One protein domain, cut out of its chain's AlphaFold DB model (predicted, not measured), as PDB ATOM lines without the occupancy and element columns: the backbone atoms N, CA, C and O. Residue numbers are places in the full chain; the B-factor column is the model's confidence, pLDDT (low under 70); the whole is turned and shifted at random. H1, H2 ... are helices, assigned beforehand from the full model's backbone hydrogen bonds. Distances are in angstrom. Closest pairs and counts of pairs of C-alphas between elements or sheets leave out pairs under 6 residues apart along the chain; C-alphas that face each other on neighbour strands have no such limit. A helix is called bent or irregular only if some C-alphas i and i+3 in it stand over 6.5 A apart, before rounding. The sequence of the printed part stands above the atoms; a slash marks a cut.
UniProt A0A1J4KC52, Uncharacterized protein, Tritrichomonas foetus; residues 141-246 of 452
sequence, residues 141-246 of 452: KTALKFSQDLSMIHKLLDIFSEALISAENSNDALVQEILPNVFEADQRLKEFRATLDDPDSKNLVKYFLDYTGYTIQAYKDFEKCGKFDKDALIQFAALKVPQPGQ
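What this domain is: This is residues 141 to 246 of the 452 residues of an uncharacterized protein of Tritrichomonas foetus (UniProt A0A1J4KC52). Three long helices, H1, H2 and H3, make an up-and-down bundle, each running against the one before it in the chain. A short fourth helix, H4, folds back over H1 and H3 on the side away from H2, and the unnamed tail after it runs on to residue 246. Residues 141 to 149 of H1 stand free and stick out from the bundle. The printed part has 106 residues with four named helices, in the order H1, H2, H3, H4, and no named strand; its class is all helix. It is compact, with a radius of gyration of the C-alphas of 14.3 A, yet elongated, spanning 42 by 24 by 19 A.

How they stand to each other: H1, residues 141 to 167, and H2, residues 173 to 195, form a helical hairpin and touch, with the closest C-alphas, of Ala 163 and Val 175, 5.8 A apart. They run opposite ways at a shallow tilt of 35.0 degrees, only just short of steep. H2 forms another hairpin with H3, residues 199 to 225: the closest C-alphas, of Asp 186 and Thr 212, are 5.6 A apart, and the two run opposite ways at a shallow tilt of 32 degrees. H3 touches H1 with residues 208 to 219 alone, closest at the C-alphas of Ser 161 and Thr 215, 6.8 A apart; they run the same way at a shallow tilt of 20 degrees. H4, residues 230 to 238, forms a hairpin with H3, whose residues 211 to 218 alone touch it; the closest C-alphas, of Tyr 211 and Phe 236, are 6.5 A apart. H1 touches H4 with residues 157 to 165 alone, closest at the C-alphas of Asp 158 and Ala 237, 5.9 A apart. H2 and H4 are apart. Each O i to N i+4 pair is within hydrogen-bond range in H1, H3 and H4; in H2 it is 15 of 19.

Where its parts are: H1 begins at C-alpha 141 (-23.349, 50.818, 7.743) and is 38.8 A long from first to last C-alpha. H2 measures 35.1 A, has a kink of 27 degrees near residue 180, and is irregular, with C-alphas 177 and 180 7.1 A apart. H3 begins at C-alpha 199 (-20.233, 66.173, -4.790) and measures 37.9 A. H4 measures 12.1 A and ends at C-alpha 238 (-2.613, 52.438, -12.052).

The domain as a whole: The two C-alphas farthest apart, of Lys 141 and Cys 225, are 44.9 A apart. The printed part has no cut, and its three links between helices are tight. The mean pLDDT of the printed part is 87.1; residue 171 and residues 243 to 246 are under 70.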
ATOM      1  N   LYS A 141     -23.135  52.142   8.358       77.69
ATOM      2  CA  LYS A 141     -23.349  50.818   7.743       77.69
ATOM      3  C   LYS A 141     -23.473  50.926   6.218       77.69
ATOM      4  O   LYS A 141     -22.826  50.166   5.506       77.69
ATOM      5  N   THR A 142     -24.253  51.891   5.727       74.75
ATOM      6  CA  THR A 142     -24.431  52.153   4.290       74.75
ATOM      7  C   THR A 142     -23.122  52.601   3.638       74.75
ATOM      8  O   THR A 142     -22.753  52.066   2.602       74.75
ATOM      9  N   ALA A 143     -22.387  53.521   4.271       75.31
ATOM     10  CA  ALA A 143     -21.102  54.018   3.788       75.31
ATOM     11  C   ALA A 143     -20.022  52.921   3.755       75.31
ATOM     12  O   ALA A 143     -19.278  52.831   2.785       75.31
ATOM     13  N   LEU A 144     -19.960  52.047   4.771       78.00
ATOM     14  CA  LEU A 144     -19.045  50.899   4.760       78.00
ATOM     15  C   LEU A 144     -19.381  49.912   3.635       78.00
ATOM     16  O   LEU A 144     -18.468  49.519   2.911       78.00
ATOM     17  N   LYS A 145     -20.665  49.567   3.443       82.69
ATOM     18  CA  LYS A 145     -21.090  48.714   2.321       82.69
ATOM     19  C   LYS A 145     -20.733  49.359   0.979       82.69
ATOM     20  O   LYS A 145     -20.127  48.706   0.146       82.69
ATOM     21  N   PHE A 146     -21.028  50.645   0.802       82.81
ATOM     22  CA  PHE A 146     -20.724  51.392  -0.420       82.81
ATOM     23  C   PHE A 146     -19.223  51.380  -0.762       82.81
ATOM     24  O   PHE A 146     -18.854  51.066  -1.891       82.81
ATOM     25  N   SER A 147     -18.343  51.625   0.216       82.81
ATOM     26  CA  SER A 147     -16.890  51.522   0.012       82.81
ATOM     27  C   SER A 147     -16.426  50.096  -0.316       82.81
ATOM     28  O   SER A 147     -15.476  49.926  -1.077       82.81
ATOM     29  N   GLN A 148     -17.084  49.068   0.233       86.19
ATOM     30  CA  GLN A 148     -16.812  47.665  -0.101       86.19
ATOM     31  C   GLN A 148     -17.276  47.324  -1.525       86.19
ATOM     32  O   GLN A 148     -16.486  46.781  -2.293       86.19
ATOM     33  N   ASP A 149     -18.501  47.705  -1.899       88.00
ATOM     34  CA  ASP A 149     -19.070  47.506  -3.236       88.00
ATOM     35  C   ASP A 149     -18.179  48.158  -4.312       88.00
ATOM     36  O   ASP A 149     -17.806  47.513  -5.292       88.00
ATOM     37  N   LEU A 150     -17.759  49.412  -4.101       90.06
ATOM     38  CA  LEU A 150     -16.839  50.109  -5.007       90.06
ATOM     39  C   LEU A 150     -15.447  49.462  -5.058       90.06
ATOM     40  O   LEU A 150     -14.850  49.386  -6.130       90.06
ATOM     41  N   SER A 151     -14.928  48.956  -3.936       89.06
ATOM     42  CA  SER A 151     -13.654  48.223  -3.931       89.06
ATOM     43  C   SER A 151     -13.742  46.884  -4.676       89.06
ATOM     44  O   SER A 151     -12.744  46.459  -5.254       89.06
ATOM     45  N   MET A 152     -14.911  46.234  -4.706       90.81
ATOM     46  CA  MET A 152     -15.147  45.044  -5.534       90.81
ATOM     47  C   MET A 152     -15.239  45.400  -7.022       90.81
ATOM     48  O   MET A 152     -14.648  44.699  -7.839       90.81
ATOM     49  N   ILE A 153     -15.903  46.507  -7.376       93.56
ATOM     50  CA  ILE A 153     -15.939  47.014  -8.759       93.56
ATOM     51  C   ILE A 153     -14.532  47.379  -9.253       93.56
ATOM     52  O   ILE A 153     -14.207  47.089 -10.399       93.56
ATOM     53  N   HIS A 154     -13.680  47.961  -8.399       92.31
ATOM     54  CA  HIS A 154     -12.283  48.253  -8.749       92.31
ATOM     55  C   HIS A 154     -11.533  46.975  -9.154       92.31
ATOM     56  O   HIS A 154     -11.089  46.865 -10.292       92.31
ATOM     57  N   LYS A 155     -11.553  45.948  -8.294       92.19
ATOM     58  CA  LYS A 155     -10.932  44.640  -8.576       92.19
ATOM     59  C   LYS A 155     -11.501  43.948  -9.817       92.19
ATOM     60  O   LYS A 155     -10.755  43.312 -10.550       92.19
ATOM     61  N   LEU A 156     -12.811  44.055 -10.058       94.81
ATOM     62  CA  LEU A 156     -13.457  43.509 -11.256       94.81
ATOM     63  C   LEU A 156     -12.900  44.149 -12.538       94.81
ATOM     64  O   LEU A 156     -12.664  43.452 -13.523       94.81
ATOM     65  N   LEU A 157     -12.680  45.467 -12.515       94.56
ATOM     66  CA  LEU A 157     -12.106  46.214 -13.633       94.56
ATOM     67  C   LEU A 157     -10.616  45.934 -13.812       94.56
ATOM     68  O   LEU A 157     -10.180  45.804 -14.953       94.56
ATOM     69  N   ASP A 158      -9.862  45.773 -12.723       92.69
ATOM     70  CA  ASP A 158      -8.448  45.391 -12.777       92.69
ATOM     71  C   ASP A 158      -8.282  44.001 -13.413       92.69
ATOM     72  O   ASP A 158      -7.594  43.870 -14.424       92.69
ATOM     73  N   ILE A 159      -9.003  42.985 -12.913       93.25
ATOM     74  CA  ILE A 159      -8.960  41.608 -13.445       93.25
ATOM     75  C   ILE A 159      -9.391  41.569 -14.918       93.25
ATOM     76  O   ILE A 159      -8.746  40.910 -15.732       93.25
ATOM     77  N   PHE A 160     -10.457  42.287 -15.296       94.81
ATOM     78  CA  PHE A 160     -10.860  42.365 -16.705       94.81
ATOM     79  C   PHE A 160      -9.796  43.059 -17.567       94.81
ATOM     80  O   PHE A 160      -9.556  42.643 -18.700       94.81
ATOM     81  N   SER A 161      -9.144  44.103 -17.048       93.88
ATOM     82  CA  SER A 161      -8.086  44.820 -17.767       93.88
ATOM     83  C   SER A 161      -6.859  43.933 -17.981       93.88
ATOM     84  O   SER A 161      -6.342  43.885 -19.094       93.88
ATOM     85  N   GLU A 162      -6.436  43.173 -16.968       91.50
ATOM     86  CA  GLU A 162      -5.358  42.177 -17.068       91.50
ATOM     87  C   GLU A 162      -5.702  41.040 -18.047       91.50
ATOM     88  O   GLU A 162      -4.868  40.668 -18.881       91.50
ATOM     89  N   ALA A 163      -6.942  40.539 -18.015       92.00
ATOM     90  CA  ALA A 163      -7.435  39.550 -18.972       92.00
ATOM     91  C   ALA A 163      -7.408  40.098 -20.410       92.00
ATOM     92  O   ALA A 163      -6.870  39.454 -21.306       92.00
ATOM     93  N   LEU A 164      -7.886  41.327 -20.644       91.62
ATOM     94  CA  LEU A 164      -7.872  41.958 -21.970       91.62
ATOM     95  C   LEU A 164      -6.438  42.233 -22.475       91.62
ATOM     96  O   LEU A 164      -6.130  42.028 -23.650       91.62
ATOM     97  N   ILE A 165      -5.538  42.645 -21.576       90.81
ATOM     98  CA  ILE A 165      -4.099  42.852 -21.828       90.81
ATOM     99  C   ILE A 165      -3.380  41.555 -22.215       90.81
ATOM    100  O   ILE A 165      -2.435  41.601 -23.013       90.81
ATOM    101  N   SER A 166      -3.834  40.426 -21.671       89.19
ATOM    102  CA  SER A 166      -3.364  39.079 -22.005       89.19
ATOM    103  C   SER A 166      -3.971  38.594 -23.329       89.19
ATOM    104  O   SER A 166      -3.250  38.089 -24.195       89.19
ATOM    105  N   ALA A 167      -5.268  38.849 -23.532       86.81
ATOM    106  CA  ALA A 167      -6.045  38.430 -24.696       86.81
ATOM    107  C   ALA A 167      -5.545  39.003 -26.035       86.81
ATOM    108  O   ALA A 167      -5.745  38.389 -27.083       86.81
ATOM    109  N   GLU A 168      -4.813  40.124 -26.010       79.81
ATOM    110  CA  GLU A 168      -4.091  40.676 -27.171       79.81
ATOM    111  C   GLU A 168      -3.202  39.629 -27.885       79.81
ATOM    112  O   GLU A 168      -2.970  39.729 -29.090       79.81
ATOM    113  N   ASN A 169      -2.727  38.603 -27.165       73.00
ATOM    114  CA  ASN A 169      -1.813  37.578 -27.685       73.00
ATOM    115  C   ASN A 169      -2.464  36.191 -27.872       73.00
ATOM    116  O   ASN A 169      -1.858  35.308 -28.480       73.00
ATOM    117  N   SER A 170      -3.681  35.978 -27.364       73.94
ATOM    118  CA  SER A 170      -4.393  34.693 -27.415       73.94
ATOM    119  C   SER A 170      -5.881  34.882 -27.128       73.94
ATOM    120  O   SER A 170      -6.223  35.571 -26.177       73.94
ATOM    121  N   ASN A 171      -6.770  34.235 -27.885       69.75
ATOM    122  CA  ASN A 171      -8.217  34.382 -27.694       69.75
ATOM    123  C   ASN A 171      -8.669  33.823 -26.326       69.75
ATOM    124  O   ASN A 171      -8.776  32.606 -26.165       69.75
ATOM    125  N   ASP A 172      -8.898  34.710 -25.356       77.75
ATOM    126  CA  ASP A 172      -9.135  34.362 -23.954       77.75
ATOM    127  C   ASP A 172     -10.635  34.241 -23.628       77.75
ATOM    128  O   ASP A 172     -11.432  35.147 -23.888       77.75
ATOM    129  N   ALA A 173     -11.016  33.113 -23.027       86.00
ATOM    130  CA  ALA A 173     -12.376  32.862 -22.561       86.00
ATOM    131  C   ALA A 173     -12.739  33.701 -21.322       86.00
ATOM    132  O   ALA A 173     -13.908  34.049 -21.153       86.00
ATOM    133  N   LEU A 174     -11.756  34.073 -20.494       88.62
ATOM    134  CA  LEU A 174     -11.966  34.831 -19.257       88.62
ATOM    135  C   LEU A 174     -12.549  36.225 -19.531       88.62
ATOM    136  O   LEU A 174     -13.435  36.686 -18.815       88.62
ATOM    137  N   VAL A 175     -12.121  36.866 -20.625       90.81
ATOM    138  CA  VAL A 175     -12.689  38.145 -21.083       90.81
ATOM    139  C   VAL A 175     -14.192  38.000 -21.355       90.81
ATOM    140  O   VAL A 175     -14.968  38.855 -20.942       90.81
ATOM    141  N   GLN A 176     -14.624  36.903 -21.986       91.06
ATOM    142  CA  GLN A 176     -16.038  36.660 -22.299       91.06
ATOM    143  C   GLN A 176     -16.872  36.283 -21.061       91.06
ATOM    144  O   GLN A 176     -18.044  36.644 -20.993       91.06
ATOM    145  N   GLU A 177     -16.285  35.605 -20.067       93.31
ATOM    146  CA  GLU A 177     -16.957  35.294 -18.793       93.31
ATOM    147  C   GLU A 177     -17.157  36.545 -17.917       93.31
ATOM    148  O   GLU A 177     -18.208  36.706 -17.296       93.31
ATOM    149  N   ILE A 178     -16.183  37.462 -17.891       94.19
ATOM    150  CA  ILE A 178     -16.227  38.653 -17.027       94.19
ATOM    151  C   ILE A 178     -16.981  39.832 -17.681       94.19
ATOM    152  O   ILE A 178     -17.595  40.628 -16.964       94.19
ATOM    153  N   LEU A 179     -17.005  39.943 -19.018       94.06
ATOM    154  CA  LEU A 179     -17.624  41.059 -19.758       94.06
ATOM    155  C   LEU A 179     -19.059  41.439 -19.310       94.06
ATOM    156  O   LEU A 179     -19.313  42.638 -19.148       94.06
ATOM    157  N   PRO A 180     -20.000  40.500 -19.059       95.56
ATOM    158  CA  PRO A 180     -21.351  40.848 -18.604       95.56
ATOM    159  C   PRO A 180     -21.357  41.605 -17.269       95.56
ATOM    160  O   PRO A 180     -22.133  42.542 -17.089       95.56
ATOM    161  N   ASN A 181     -20.443  41.253 -16.361       95.56
ATOM    162  CA  ASN A 181     -20.335  41.862 -15.035       95.56
ATOM    163  C   ASN A 181     -19.815  43.306 -15.119       95.56
ATOM    164  O   ASN A 181     -20.222  44.160 -14.334       95.56
ATOM    165  N   VAL A 182     -18.950  43.602 -16.098       96.50
ATOM    166  CA  VAL A 182     -18.458  44.965 -16.366       96.50
ATOM    167  C   VAL A 182     -19.581  45.853 -16.918       96.50
ATOM    168  O   VAL A 182     -19.724  46.998 -16.484       96.50
ATOM    169  N   PHE A 183     -20.427  45.324 -17.812       96.31
ATOM    170  CA  PHE A 183     -21.628  46.029 -18.278       96.31
ATOM    171  C   PHE A 183     -22.655  46.254 -17.157       96.31
ATOM    172  O   PHE A 183     -23.230  47.339 -17.066       96.31
ATOM    173  N   GLU A 184     -22.869  45.274 -16.277       94.94
ATOM    174  CA  GLU A 184     -23.768  45.442 -15.134       94.94
ATOM    175  C   GLU A 184     -23.233  46.472 -14.122       94.94
ATOM    176  O   GLU A 184     -24.001  47.295 -13.619       94.94
ATOM    177  N   ALA A 185     -21.921  46.494 -13.862       94.75
ATOM    178  CA  ALA A 185     -21.295  47.522 -13.031       94.75
ATOM    179  C   ALA A 185     -21.498  48.930 -13.625       94.75
ATOM    180  O   ALA A 185     -21.936  49.837 -12.918       94.75
ATOM    181  N   ASP A 186     -21.255  49.100 -14.928       96.44
ATOM    182  CA  ASP A 186     -21.478  50.351 -15.663       96.44
ATOM    183  C   ASP A 186     -22.938  50.844 -15.576       96.44
ATOM    184  O   ASP A 186     -23.178  52.026 -15.312       96.44
ATOM    185  N   GLN A 187     -23.922  49.950 -15.730       95.81
ATOM    186  CA  GLN A 187     -25.337  50.293 -15.562       95.81
ATOM    187  C   GLN A 187     -25.654  50.700 -14.115       95.81
ATOM    188  O   GLN A 187     -26.182  51.792 -13.883       95.81
ATOM    189  N   ARG A 188     -25.303  49.860 -13.132       89.31
ATOM    190  CA  ARG A 188     -25.616  50.102 -11.713       89.31
ATOM    191  C   ARG A 188     -24.966  51.389 -11.194       89.31
ATOM    192  O   ARG A 188     -25.581  52.114 -10.416       89.31
ATOM    193  N   LEU A 189     -23.762  51.733 -11.661       93.62
ATOM    194  CA  LEU A 189     -23.103  53.004 -11.340       93.62
ATOM    195  C   LEU A 189     -23.825  54.220 -11.951       93.62
ATOM    196  O   LEU A 189     -23.865  55.274 -11.312       93.62
ATOM    197  N   LYS A 190     -24.415  54.106 -13.152       93.44
ATOM    198  CA  LYS A 190     -25.209  55.189 -13.776       93.44
ATOM    199  C   LYS A 190     -26.491  55.458 -12.999       93.44
ATOM    200  O   LYS A 190     -26.787  56.616 -12.708       93.44
ATOM    201  N   GLU A 191     -27.202  54.397 -12.630       86.94
ATOM    202  CA  GLU A 191     -28.404  54.463 -11.793       86.94
ATOM    203  C   GLU A 191     -28.074  55.047 -10.413       86.94
ATOM    204  O   GLU A 191     -28.673  56.036  -9.990       86.94
ATOM    205  N   PHE A 192     -27.045  54.519  -9.745       85.69
ATOM    206  CA  PHE A 192     -26.635  54.989  -8.425       85.69
ATOM    207  C   PHE A 192     -26.160  56.452  -8.432       85.69
ATOM    208  O   PHE A 192     -26.531  57.215  -7.538       85.69
ATOM    209  N   ARG A 193     -25.430  56.905  -9.465       87.25
ATOM    210  CA  ARG A 193     -24.999  58.311  -9.597       87.25
ATOM    211  C   ARG A 193     -26.165  59.305  -9.622       87.25
ATOM    212  O   ARG A 193     -25.973  60.444  -9.199       87.25
ATOM    213  N   ALA A 194     -27.346  58.893 -10.088       82.25
ATOM    214  CA  ALA A 194     -28.552  59.724 -10.080       82.25
ATOM    215  C   ALA A 194     -29.214  59.834  -8.690       82.25
ATOM    216  O   ALA A 194     -29.980  60.765  -8.464       82.25
ATOM    217  N   THR A 195     -28.905  58.921  -7.759       79.12
ATOM    218  CA  THR A 195     -29.417  58.920  -6.370       79.12
ATOM    219  C   THR A 195     -28.512  59.639  -5.364       79.12
ATOM    220  O   THR A 195     -28.878  59.793  -4.201       79.12
ATOM    221  N   LEU A 196     -27.327  60.082  -5.792       78.38
ATOM    222  CA  LEU A 196     -26.410  60.855  -4.960       78.38
ATOM    223  C   LEU A 196     -26.712  62.351  -5.051       78.38
ATOM    224  O   LEU A 196     -26.940  62.875  -6.140       78.38
ATOM    225  N   ASP A 197     -26.544  63.061  -3.934       76.50
ATOM    226  CA  ASP A 197     -26.440  64.525  -3.915       76.50
ATOM    227  C   ASP A 197     -25.010  65.028  -3.693       76.50
ATOM    228  O   ASP A 197     -24.571  65.953  -4.383       76.50
ATOM    229  N   ASP A 198     -24.270  64.368  -2.801       77.00
ATOM    230  CA  ASP A 198     -22.921  64.736  -2.369       77.00
ATOM    231  C   ASP A 198     -21.900  64.838  -3.534       77.00
ATOM    232  O   ASP A 198     -21.737  63.871  -4.290       77.00
ATOM    233  N   PRO A 199     -21.184  65.975  -3.695       81.19
ATOM    234  CA  PRO A 199     -20.233  66.173  -4.790       81.19
ATOM    235  C   PRO A 199     -19.060  65.190  -4.809       81.19
ATOM    236  O   PRO A 199     -18.679  64.733  -5.885       81.19
ATOM    237  N   ASP A 200     -18.493  64.832  -3.656       81.94
ATOM    238  CA  ASP A 200     -17.310  63.962  -3.622       81.94
ATOM    239  C   ASP A 200     -17.684  62.497  -3.877       81.94
ATOM    240  O   ASP A 200     -16.989  61.806  -4.624       81.94
ATOM    241  N   SER A 201     -18.849  62.052  -3.403       82.44
ATOM    242  CA  SER A 201     -19.454  60.775  -3.799       82.44
ATOM    243  C   SER A 201     -19.773  60.746  -5.300       82.44
ATOM    244  O   SER A 201     -19.500  59.749  -5.969       82.44
ATOM    245  N   LYS A 202     -20.285  61.849  -5.872       86.56
ATOM    246  CA  LYS A 202     -20.496  61.989  -7.328       86.56
ATOM    247  C   LYS A 202     -19.188  61.915  -8.117       86.56
ATOM    248  O   LYS A 202     -19.190  61.329  -9.200       86.56
ATOM    249  N   ASN A 203     -18.099  62.482  -7.597       86.88
ATOM    250  CA  ASN A 203     -16.767  62.429  -8.205       86.88
ATOM    251  C   ASN A 203     -16.167  61.017  -8.128       86.88
ATOM    252  O   ASN A 203     -15.641  60.522  -9.122       86.88
ATOM    253  N   LEU A 204     -16.316  60.336  -6.988       88.38
ATOM    254  CA  LEU A 204     -15.885  58.951  -6.799       88.38
ATOM    255  C   LEU A 204     -16.615  57.999  -7.758       88.38
ATOM    256  O   LEU A 204     -15.975  57.234  -8.475       88.38
ATOM    257  N   VAL A 205     -17.946  58.096  -7.854       90.81
ATOM    258  CA  VAL A 205     -18.732  57.300  -8.816       90.81
ATOM    259  C   VAL A 205     -18.427  57.699 -10.266       90.81
ATOM    260  O   VAL A 205     -18.441  56.836 -11.139       90.81
ATOM    261  N   LYS A 206     -18.084  58.967 -10.547       92.38
ATOM    262  CA  LYS A 206     -17.608  59.374 -11.881       92.38
ATOM    263  C   LYS A 206     -16.300  58.665 -12.250       92.38
ATOM    264  O   LYS A 206     -16.235  58.139 -13.349       92.38
ATOM    265  N   TYR A 207     -15.313  58.588 -11.352       92.19
ATOM    266  CA  TYR A 207     -14.068  57.844 -11.607       92.19
ATOM    267  C   TYR A 207     -14.348  56.380 -11.986       92.19
ATOM    268  O   TYR A 207     -13.800  55.884 -12.968       92.19
ATOM    269  N   PHE A 208     -15.264  55.714 -11.275       93.81
ATOM    270  CA  PHE A 208     -15.659  54.346 -11.620       93.81
ATOM    271  C   PHE A 208     -16.376  54.247 -12.972       93.81
ATOM    272  O   PHE A 208     -16.106  53.311 -13.713       93.81
ATOM    273  N   LEU A 209     -17.224  55.218 -13.328       95.19
ATOM    274  CA  LEU A 209     -17.868  55.289 -14.649       95.19
ATOM    275  C   LEU A 209     -16.900  55.607 -15.795       95.19
ATOM    276  O   LEU A 209     -17.103  55.152 -16.919       95.19
ATOM    277  N   ASP A 210     -15.863  56.398 -15.524       93.62
ATOM    278  CA  ASP A 210     -14.802  56.673 -16.487       93.62
ATOM    279  C   ASP A 210     -13.998  55.387 -16.749       93.62
ATOM    280  O   ASP A 210     -13.750  55.055 -17.906       93.62
ATOM    281  N   TYR A 211     -13.669  54.624 -15.697       94.50
ATOM    282  CA  TYR A 211     -12.950  53.351 -15.809       94.50
ATOM    283  C   TYR A 211     -13.822  52.256 -16.461       94.50
ATOM    284  O   TYR A 211     -13.372  51.657 -17.435       94.50
ATOM    285  N   THR A 212     -15.088  52.043 -16.053       95.69
ATOM    286  CA  THR A 212     -15.985  51.091 -16.754       95.69
ATOM    287  C   THR A 212     -16.145  51.459 -18.226       95.69
ATOM    288  O   THR A 212     -16.014  50.597 -19.093       95.69
ATOM    289  N   GLY A 213     -16.396  52.738 -18.524       94.75
ATOM    290  CA  GLY A 213     -16.574  53.228 -19.887       94.75
ATOM    291  C   GLY A 213     -15.330  53.030 -20.752       94.75
ATOM    292  O   GLY A 213     -15.451  52.598 -21.899       94.75
ATOM    293  N   TYR A 214     -14.143  53.290 -20.196       93.56
ATOM    294  CA  TYR A 214     -12.872  53.082 -20.885       93.56
ATOM    295  C   TYR A 214     -12.597  51.593 -21.142       93.56
ATOM    296  O   TYR A 214     -12.330  51.200 -22.276       93.56
ATOM    297  N   THR A 215     -12.756  50.743 -20.127       93.81
ATOM    298  CA  THR A 215     -12.538  49.292 -20.219       93.81
ATOM    299  C   THR A 215     -13.513  48.614 -21.196       93.81
ATOM    300  O   THR A 215     -13.109  47.780 -22.008       93.81
ATOM    301  N   ILE A 216     -14.784  49.039 -21.215       95.81
ATOM    302  CA  ILE A 216     -15.782  48.611 -22.213       95.81
ATOM    303  C   ILE A 216     -15.398  49.068 -23.630       95.81
ATOM    304  O   ILE A 216     -15.676  48.360 -24.600       95.81
ATOM    305  N   GLN A 217     -14.794  50.249 -23.784       95.25
ATOM    306  CA  GLN A 217     -14.350  50.734 -25.091       95.25
ATOM    307  C   GLN A 217     -13.117  49.968 -25.589       95.25
ATOM    308  O   GLN A 217     -13.111  49.533 -26.740       95.25
ATOM    309  N   ALA A 218     -12.142  49.703 -24.715       94.25
ATOM    310  CA  ALA A 218     -10.983  48.870 -25.025       94.25
ATOM    311  C   ALA A 218     -11.398  47.465 -25.503       94.25
ATOM    312  O   ALA A 218     -10.869  46.985 -26.506       94.25
ATOM    313  N   TYR A 219     -12.404  46.841 -24.871       94.50
ATOM    314  CA  TYR A 219     -12.972  45.575 -25.354       94.50
ATOM    315  C   TYR A 219     -13.550  45.688 -26.778       94.50
ATOM    316  O   TYR A 219     -13.291  44.828 -27.617       94.50
ATOM    317  N   LYS A 220     -14.312  46.746 -27.084       94.69
ATOM    318  CA  LYS A 220     -14.925  46.930 -28.416       94.69
ATOM    319  C   LYS A 220     -13.887  47.141 -29.515       94.69
ATOM    320  O   LYS A 220     -14.069  46.655 -30.629       94.69
ATOM    321  N   ASP A 221     -12.811  47.864 -29.220       93.69
ATOM    322  CA  ASP A 221     -11.725  48.067 -30.181       93.69
ATOM    323  C   ASP A 221     -10.882  46.788 -30.351       93.69
ATOM    324  O   ASP A 221     -10.537  46.430 -31.481       93.69
ATOM    325  N   PHE A 222     -10.679  46.012 -29.276       92.88
ATOM    326  CA  PHE A 222     -10.126  44.654 -29.346       92.88
ATOM    327  C   PHE A 222     -10.975  43.720 -30.228       92.88
ATOM    328  O   PHE A 222     -10.452  43.143 -31.177       92.88
ATOM    329  N   GLU A 223     -12.284  43.624 -29.990       92.12
ATOM    330  CA  GLU A 223     -13.221  42.794 -30.765       92.12
ATOM    331  C   GLU A 223     -13.234  43.166 -32.260       92.12
ATOM    332  O   GLU A 223     -13.281  42.301 -33.137       92.12
ATOM    333  N   LYS A 224     -13.153  44.465 -32.565       92.00
ATOM    334  CA  LYS A 224     -13.251  45.010 -33.925       92.00
ATOM    335  C   LYS A 224     -11.932  44.991 -34.708       92.00
ATOM    336  O   LYS A 224     -11.955  44.897 -35.937       92.00
ATOM    337  N   CYS A 225     -10.794  45.167 -34.036       90.50
ATOM    338  CA  CYS A 225      -9.496  45.423 -34.676       90.50
ATOM    339  C   CYS A 225      -8.341  44.556 -34.145       90.50
ATOM    340  O   CYS A 225      -7.216  44.693 -34.631       90.50
ATOM    341  N   GLY A 226      -8.587  43.689 -33.159       87.38
ATOM    342  CA  GLY A 226      -7.568  42.893 -32.469       87.38
ATOM    343  C   GLY A 226      -6.596  43.719 -31.621       87.38
ATOM    344  O   GLY A 226      -5.552  43.201 -31.237       87.38
ATOM    345  N   LYS A 227      -6.884  45.010 -31.391       89.38
ATOM    346  CA  LYS A 227      -5.994  45.987 -30.741       89.38
ATOM    347  C   LYS A 227      -6.780  47.101 -30.057       89.38
ATOM    348  O   LYS A 227      -7.818  47.516 -30.556       89.38
ATOM    349  N   PHE A 228      -6.218  47.636 -28.980       93.38
ATOM    350  CA  PHE A 228      -6.746  48.759 -28.203       93.38
ATOM    351  C   PHE A 228      -5.582  49.574 -27.612       93.38
ATOM    352  O   PHE A 228      -4.424  49.164 -27.715       93.38
ATOM    353  N   ASP A 229      -5.863  50.729 -27.004       92.06
ATOM    354  CA  ASP A 229      -4.838  51.517 -26.306       92.06
ATOM    355  C   ASP A 229      -4.547  50.915 -24.918       92.06
ATOM    356  O   ASP A 229      -5.193  51.186 -23.904       92.06
ATOM    357  N   LYS A 230      -3.562  50.021 -24.924       90.56
ATOM    358  CA  LYS A 230      -3.064  49.275 -23.770       90.56
ATOM    359  C   LYS A 230      -2.343  50.156 -22.752       90.56
ATOM    360  O   LYS A 230      -2.505  49.933 -21.554       90.56
ATOM    361  N   ASP A 231      -1.605  51.168 -23.202       89.38
ATOM    362  CA  ASP A 231      -0.869  52.064 -22.306       89.38
ATOM    363  C   ASP A 231      -1.833  52.943 -21.501       89.38
ATOM    364  O   ASP A 231      -1.607  53.175 -20.310       89.38
ATOM    365  N   ALA A 232      -2.930  53.404 -22.106       86.44
ATOM    366  CA  ALA A 232      -3.978  54.124 -21.389       86.44
ATOM    367  C   ALA A 232      -4.821  53.205 -20.480       86.44
ATOM    368  O   ALA A 232      -5.179  53.630 -19.380       86.44
ATOM    369  N   LEU A 233      -5.071  51.940 -20.852       88.25
ATOM    370  CA  LEU A 233      -5.731  50.978 -19.951       88.25
ATOM    371  C   LEU A 233      -4.885  50.696 -18.695       88.25
ATOM    372  O   LEU A 233      -5.401  50.741 -17.578       88.25
ATOM    373  N   ILE A 234      -3.573  50.496 -18.865       87.62
ATOM    374  CA  ILE A 234      -2.614  50.339 -17.758       87.62
ATOM    375  C   ILE A 234      -2.575  51.605 -16.887       87.62
ATOM    376  O   ILE A 234      -2.529  51.504 -15.661       87.62
ATOM    377  N   GLN A 235      -2.639  52.799 -17.487       86.50
ATOM    378  CA  GLN A 235      -2.736  54.051 -16.729       86.50
ATOM    379  C   GLN A 235      -4.021  54.126 -15.892       86.50
ATOM    380  O   GLN A 235      -3.938  54.530 -14.735       86.50
ATOM    381  N   PHE A 236      -5.178  53.706 -16.417       82.44
ATOM    382  CA  PHE A 236      -6.430  53.670 -15.647       82.44
ATOM    383  C   PHE A 236      -6.379  52.684 -14.472       82.44
ATOM    384  O   PHE A 236      -6.760  53.065 -13.366       82.44
ATOM    385  N   ALA A 237      -5.830  51.480 -14.662       81.44
ATOM    386  CA  ALA A 237      -5.606  50.524 -13.570       81.44
ATOM    387  C   ALA A 237      -4.608  51.056 -12.515       81.44
ATOM    388  O   ALA A 237      -4.777  50.851 -11.313       81.44
ATOM    389  N   ALA A 238      -3.589  51.809 -12.943       83.06
ATOM    390  CA  ALA A 238      -2.613  52.438 -12.052       83.06
ATOM    391  C   ALA A 238      -3.140  53.693 -11.316       83.06
ATOM    392  O   ALA A 238      -2.524  54.133 -10.335       83.06
ATOM    393  N   LEU A 239      -4.266  54.283 -11.745       82.12
ATOM    394  CA  LEU A 239      -4.917  55.365 -11.007       82.12
ATOM    395  C   LEU A 239      -5.518  54.815  -9.714       82.12
ATOM    396  O   LEU A 239      -6.475  54.046  -9.725       82.12
ATOM    397  N   LYS A 240      -5.007  55.283  -8.574       78.44
ATOM    398  CA  LYS A 240      -5.592  54.966  -7.267       78.44
ATOM    399  C   LYS A 240      -6.996  55.557  -7.167       78.44
ATOM    400  O   LYS A 240      -7.178  56.741  -7.451       78.44
ATOM    401  N   VAL A 241      -7.944  54.750  -6.680       80.94
ATOM    402  CA  VAL A 241      -9.307  55.178  -6.326       80.94
ATOM    403  C   VAL A 241      -9.247  56.515  -5.568       80.94
ATOM    404  O   VAL A 241      -8.517  56.592  -4.570       80.94
ATOM    405  N   PRO A 242      -9.975  57.563  -6.006       76.00
ATOM    406  CA  PRO A 242      -9.933  58.872  -5.369       76.00
ATOM    407  C   PRO A 242     -10.227  58.783  -3.871       76.00
ATOM    408  O   PRO A 242     -11.342  58.471  -3.457       76.00
ATOM    409  N   GLN A 243      -9.218  59.075  -3.050       67.06
ATOM    410  CA  GLN A 243      -9.392  59.248  -1.611       67.06
ATOM    411  C   GLN A 243     -10.300  60.474  -1.411       67.06
ATOM    412  O   GLN A 243      -9.871  61.580  -1.760       67.06
ATOM    413  N   PRO A 244     -11.531  60.326  -0.883       56.19
ATOM    414  CA  PRO A 244     -12.383  61.477  -0.622       56.19
ATOM    415  C   PRO A 244     -11.653  62.372   0.385       56.19
ATOM    416  O   PRO A 244     -11.122  61.885   1.388       56.19
ATOM    417  N   GLY A 245     -11.536  63.668   0.074       49.59
ATOM    418  CA  GLY A 245     -10.584  64.559   0.744       49.59
ATOM    419  C   GLY A 245     -10.724  64.516   2.267       49.59
ATOM    420  O   GLY A 245     -11.837  64.435   2.771       49.59
ATOM    421  N   GLN A 246      -9.615  64.598   3.018       43.38
ATOM    422  CA  GLN A 246      -9.522  64.238   4.453       43.38
ATOM    423  C   GLN A 246     -10.500  64.941   5.430       43.38
ATOM    424  O   GLN A 246     -10.560  64.586   6.605       43.38
TER     425      GLN A 246